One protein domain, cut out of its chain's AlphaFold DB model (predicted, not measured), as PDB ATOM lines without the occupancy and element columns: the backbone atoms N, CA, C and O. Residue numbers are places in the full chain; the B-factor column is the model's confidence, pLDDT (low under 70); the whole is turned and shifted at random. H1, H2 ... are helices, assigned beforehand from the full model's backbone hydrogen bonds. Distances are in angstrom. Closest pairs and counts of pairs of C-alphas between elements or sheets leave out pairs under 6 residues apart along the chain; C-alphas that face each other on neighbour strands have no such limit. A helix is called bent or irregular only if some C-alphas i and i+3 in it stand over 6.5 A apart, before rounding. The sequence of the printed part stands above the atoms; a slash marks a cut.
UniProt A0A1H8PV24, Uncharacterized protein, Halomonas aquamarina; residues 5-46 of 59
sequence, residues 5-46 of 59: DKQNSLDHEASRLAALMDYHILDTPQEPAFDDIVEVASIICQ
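AT A GLANCE: This is residues 5 to 46 of the 59 residues of an uncharacterized protein of Halomonas aquamarina (UniProt A0A1H8PV24). Two helices form the arms of a wide, open V, with H1 as the first arm, H2 as the second, and a stretch of loop, residues 23 to 31, across the bottom between them. The arms do not pack on each other, and the space between them is empty. The printed part has 42 residues with two named helices, H1 then H2 along the chain, and no named strand; the class is all helix. The whole is extended, with a radius of gyration of the C-alphas of 15.3 A, and only just flat, spanning 40 by 26 by 10 A.

HOW THE PARTS SIT: H1, residues 5 to 22, and H2, residues 32 to 45, are apart, with no C-alpha of the one within 8 A of the other. The 9 residues between them make a short link, not a tight one. Residues 5 to 46 stand free: no C-alpha 8 or more residues away along the chain comes within 10 A. In H1 and H2 every O i to N i+4 pair is within hydrogen-bond range.

IN THESE COORDINATES: H1 begins at C-alpha 5, (168.208, 122.298, 197.659), and ends at C-alpha 22, (165.538, 97.699, 189.874), 25.9 A from first to last C-alpha. H2 begins at C-alpha 32, (146.603, 91.474, 186.207), and ends at C-alpha 45, (137.667, 106.677, 195.631), 20.0 A from first to last C-alpha. Neither helix is bent.

THE WHOLE: The two C-alphas farthest apart are those of Gln 7 and Ile 43, at 40.2 A. The C-alphas of Asp 5 and Gln 46, the first and last printed residues, are 37.6 A apart. The printed part has no cut and no long link. The mean pLDDT of the printed part is 88.9, and residues 5 to 8 of the model are under 70.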
ATOM      1  N   ASP A   5     169.522 122.909 197.918       61.56
ATOM      2  CA  ASP A   5     168.208 122.298 197.659       61.56
ATOM      3  C   ASP A   5     168.120 121.655 196.268       61.56
ATOM      4  O   ASP A   5     167.550 120.577 196.109       61.56
ATOM      5  N   LYS A   6     168.744 122.271 195.252       59.81
ATOM      6  CA  LYS A   6     168.771 121.719 193.887       59.81
ATOM      7  C   LYS A   6     169.646 120.470 193.775       59.81
ATOM      8  O   LYS A   6     169.231 119.516 193.127       59.81
ATOM      9  N   GLN A   7     170.819 120.462 194.413       59.47
ATOM     10  CA  GLN A   7     171.729 119.311 194.389       59.47
ATOM     11  C   GLN A   7     171.066 118.087 195.039       59.47
ATOM     12  O   GLN A   7     170.999 117.027 194.429       59.47
ATOM     13  N   ASN A   8     170.439 118.285 196.206       63.44
ATOM     14  CA  ASN A   8     169.735 117.223 196.921       63.44
ATOM     15  C   ASN A   8     168.539 116.670 196.125       63.44
ATOM     16  O   ASN A   8     168.297 115.469 196.126       63.44
ATOM     17  N   SER A   9     167.808 117.527 195.397       70.94
ATOM     18  CA  SER A   9     166.695 117.077 194.549       70.94
ATOM     19  C   SER A   9     167.135 116.223 193.355       70.94
ATOM     20  O   SER A   9     166.425 115.294 192.987       70.94
ATOM     21  N   LEU A  10     168.306 116.508 192.771       74.81
ATOM     22  CA  LEU A  10     168.843 115.738 191.645       74.81
ATOM     23  C   LEU A  10     169.345 114.367 192.104       74.81
ATOM     24  O   LEU A  10     169.057 113.366 191.453       74.81
ATOM     25  N   ASP A  11     170.026 114.313 193.250       83.56
ATOM     26  CA  ASP A  11     170.516 113.060 193.830       83.56
ATOM     27  C   ASP A  11     169.355 112.166 194.303       83.56
ATOM     28  O   ASP A  11     169.369 110.945 194.114       83.56
ATOM     29  N   HIS A  12     168.304 112.774 194.865       88.94
ATOM     30  CA  HIS A  12     167.070 112.073 195.218       88.94
ATOM     31  C   HIS A  12     166.356 111.510 193.984       88.94
ATOM     32  O   HIS A  12     165.927 110.357 194.007       88.94
ATOM     33  N   GLU A  13     166.248 112.290 192.906       90.94
ATOM     34  CA  GLU A  13     165.577 111.832 191.688       90.94
ATOM     35  C   GLU A  13     166.362 110.719 190.987       90.94
ATOM     36  O   GLU A  13     165.777 109.714 190.585       90.94
ATOM     37  N   ALA A  14     167.690 110.829 190.924       91.50
ATOM     38  CA  ALA A  14     168.537 109.759 190.404       91.50
ATOM     39  C   ALA A  14     168.364 108.456 191.205       91.50
ATOM     40  O   ALA A  14     168.263 107.378 190.622       91.50
ATOM     41  N   SER A  15     168.262 108.557 192.535       92.38
ATOM     42  CA  SER A  15     168.026 107.400 193.408       92.38
ATOM     43  C   SER A  15     166.639 106.788 193.198       92.38
ATOM     44  O   SER A  15     166.500 105.565 193.179       92.38
ATOM     45  N   ARG A  16     165.606 107.618 192.999       93.38
ATOM     46  CA  ARG A  16     164.239 107.158 192.710       93.38
ATOM     47  C   ARG A  16     164.170 106.407 191.379       93.38
ATOM     48  O   ARG A  16     163.544 105.352 191.320       93.38
ATOM     49  N   LEU A  17     164.811 106.935 190.334       93.31
ATOM     50  CA  LEU A  17     164.863 106.304 189.012       93.31
ATOM     51  C   LEU A  17     165.638 104.983 189.043       93.31
ATOM     52  O   LEU A  17     165.162 103.995 188.491       93.31
ATOM     53  N   ALA A  18     166.776 104.931 189.744       92.12
ATOM     54  CA  ALA A  18     167.517 103.683 189.938       92.12
ATOM     55  C   ALA A  18     166.652 102.619 190.635       92.12
ATOM     56  O   ALA A  18     166.546 101.497 190.148       92.12
ATOM     57  N   ALA A  19     165.947 102.998 191.707       92.88
ATOM     58  CA  ALA A  19     165.023 102.094 192.384       92.88
ATOM     59  C   ALA A  19     163.882 101.627 191.463       92.88
ATOM     60  O   ALA A  19     163.523 100.457 191.498       92.88
ATOM     61  N   LEU A  20     163.321 102.510 190.625       92.44
ATOM     62  CA  LEU A  20     162.281 102.143 189.657       92.44
ATOM     63  C   LEU A  20     162.779 101.101 188.643       92.44
ATOM     64  O   LEU A  20     162.070 100.133 188.372       92.44
ATOM     65  N   MET A  21     163.994 101.279 188.116       90.56
ATOM     66  CA  MET A  21     164.618 100.323 187.196       90.56
ATOM     67  C   MET A  21     164.856  98.958 187.856       90.56
ATOM     68  O   MET A  21     164.602  97.931 187.229       90.56
ATOM     69  N   ASP A  22     165.272  98.936 189.125       93.94
ATOM     70  CA  ASP A  22     165.538  97.699 189.874       93.94
ATOM     71  C   ASP A  22     164.286  96.828 190.076       93.94
ATOM     72  O   ASP A  22     164.396  95.607 190.225       93.94
ATOM     73  N   TYR A  23     163.083  97.411 190.036       91.69
ATOM     74  CA  TYR A  23     161.837  96.642 190.096       91.69
ATOM     75  C   TYR A  23     161.524  95.884 188.798       91.69
ATOM     76  O   TYR A  23     160.696  94.980 188.836       91.69
ATOM     77  N   HIS A  24     162.182  96.205 187.677       89.75
ATOM     78  CA  HIS A  24     161.965  95.555 186.375       89.75
ATOM     79  C   HIS A  24     160.495  95.554 185.910       89.75
ATOM     80  O   HIS A  24     160.054  94.612 185.265       89.75
ATOM     81  N   ILE A  25     159.742  96.606 186.245       90.38
ATOM     82  CA  ILE A  25     158.310  96.762 185.920       90.38
ATOM     83  C   ILE A  25     158.049  97.607 184.666       90.38
ATOM     84  O   ILE A  25     156.919  97.694 184.196       90.38
ATOM     85  N   LEU A  26     159.075  98.287 184.147       89.12
ATOM     86  CA  LEU A  26     158.975  99.056 182.907       89.12
ATOM     87  C   LEU A  26     159.119  98.119 181.702       89.12
ATOM     88  O   LEU A  26     159.891  97.164 181.748       89.12
ATOM     89  N   ASP A  27     158.386  98.409 180.624       87.62
ATOM     90  CA  ASP A  27     158.375  97.625 179.379       87.62
ATOM     91  C   ASP A  27     158.032  96.129 179.561       87.62
ATOM     92  O   ASP A  27     158.386  95.285 178.730       87.62
ATOM     93  N   THR A  28     157.309  95.782 180.632       87.94
ATOM     94  CA  THR A  28     156.789  94.432 180.862       87.94
ATOM     95  C   THR A  28     155.407  94.239 180.234       87.94
ATOM     96  O   THR A  28     154.684  95.203 179.959       87.94
ATOM     97  N   PRO A  29     155.001  92.983 179.968       89.94
ATOM     98  CA  PRO A  29     153.613  92.676 179.655       89.94
ATOM     99  C   PRO A  29     152.674  93.124 180.779       89.94
ATOM    100  O   PRO A  29     153.072  93.224 181.934       89.94
ATOM    101  N   GLN A  30     151.401  93.325 180.442       86.56
ATOM    102  CA  GLN A  30     150.375  93.666 181.423       86.56
ATOM    103  C   GLN A  30     150.298  92.613 182.538       86.56
ATOM    104  O   GLN A  30     150.173  91.415 182.273       86.56
ATOM    105  N   GLU A  31     150.334  93.082 183.785       90.50
ATOM    106  CA  GLU A  31     150.195  92.247 184.974       90.50
ATOM    107  C   GLU A  31     148.799  92.434 185.590       90.50
ATOM    108  O   GLU A  31     148.484  93.538 186.041       90.50
ATOM    109  N   PRO A  32     147.971  91.372 185.682       92.94
ATOM    110  CA  PRO A  32     146.603  91.474 186.207       92.94
ATOM    111  C   PRO A  32     146.513  92.038 187.630       92.94
ATOM    112  O   PRO A  32     145.542  92.693 187.981       92.94
ATOM    113  N   ALA A  33     147.554  91.838 188.443       93.81
ATOM    114  CA  ALA A  33     147.598  92.364 189.803       93.81
ATOM    115  C   ALA A  33     147.520  93.902 189.854       93.81
ATOM    116  O   ALA A  33     146.993  94.453 190.819       93.81
ATOM    117  N   PHE A  34     148.019  94.612 188.834       94.44
ATOM    118  CA  PHE A  34     147.878  96.069 188.763       94.44
ATOM    119  C   PHE A  34     146.453  96.489 188.398       94.44
ATOM    120  O   PHE A  34     145.961  97.474 188.950       94.44
ATOM    121  N   ASP A  35     145.776  95.724 187.539       93.25
ATOM    122  CA  ASP A  35     144.374  95.963 187.189       93.25
ATOM    123  C   ASP A  35     143.471  95.796 188.420       93.25
ATOM    124  O   ASP A  35     142.644  96.668 188.694       93.25
ATOM    125  N   ASP A  36     143.706  94.753 189.225       95.88
ATOM    126  CA  ASP A  36     142.974  94.508 190.476       95.88
ATOM    127  C   ASP A  36     143.113  95.692 191.455       95.88
ATOM    128  O   ASP A  36     142.142  96.136 192.076       95.88
ATOM    129  N   ILE A  37     144.324  96.253 191.589       96.19
ATOM    130  CA  ILE A  37     144.570  97.421 192.451       96.19
ATOM    131  C   ILE A  37     143.824  98.649 191.921       96.19
ATOM    132  O   ILE A  37     143.215  99.386 192.703       96.19
ATOM    133  N   VAL A  38     143.874  98.884 190.609       96.19
ATOM    134  CA  VAL A  38     143.191 100.007 189.957       96.19
ATOM    135  C   VAL A  38     141.673  99.904 190.125       96.19
ATOM    136  O   VAL A  38     141.028 100.912 190.428       96.19
ATOM    137  N   GLU A  39     141.101  98.706 190.001       96.38
ATOM    138  CA  GLU A  39     139.675  98.459 190.229       96.38
ATOM    139  C   GLU A  39     139.274  98.816 191.665       96.38
ATOM    140  O   GLU A  39     138.361  99.619 191.886       96.38
ATOM    141  N   VAL A  40     140.008  98.292 192.651       97.31
ATOM    142  CA  VAL A  40     139.749  98.576 194.068       97.31
ATOM    143  C   VAL A  40     139.884 100.072 194.363       97.31
ATOM    144  O   VAL A  40     139.024 100.649 195.034       97.31
ATOM    145  N   ALA A  41     140.921 100.727 193.836       97.50
ATOM    146  CA  ALA A  41     141.129 102.162 194.014       97.50
ATOM    147  C   ALA A  41     139.981 102.989 193.416       97.50
ATOM    148  O   ALA A  41     139.515 103.933 194.055       97.50
ATOM    149  N   SER A  42     139.493 102.617 192.231       98.12
ATOM    150  CA  SER A  42     138.349 103.259 191.572       98.12
ATOM    151  C   SER A  42     137.084 103.185 192.436       98.12
ATOM    152  O   SER A  42     136.438 104.207 192.692       98.12
ATOM    153  N   ILE A  43     136.783 101.993 192.970       98.00
ATOM    154  CA  ILE A  43     135.618 101.746 193.831       98.00
ATOM    155  C   ILE A  43     135.708 102.564 195.122       98.00
ATOM    156  O   ILE A  43     134.753 103.253 195.487       98.00
ATOM    157  N   ILE A  44     136.852 102.509 195.812       97.94
ATOM    158  CA  ILE A  44     137.053 103.197 197.097       97.94
ATOM    159  C   ILE A  44     136.970 104.713 196.922       97.94
ATOM    160  O   ILE A  44     136.309 105.394 197.708       97.94
ATOM    161  N   CYS A  45     137.622 105.242 195.889       97.31
ATOM    162  CA  CYS A  45     137.667 106.677 195.631       97.31
ATOM    163  C   CYS A  45     136.394 107.208 194.958       97.31
ATOM    164  O   CYS A  45     136.299 108.416 194.742       97.31
ATOM    165  N   GLN A  46     135.434 106.334 194.620       97.62
ATOM    166  CA  GLN A  46     134.224 106.672 193.860       97.62
ATOM    167  C   GLN A  46     134.559 107.455 192.578       97.62
ATOM    168  O   GLN A  46     133.866 108.402 192.199       97.62
TER     169      GLN A  46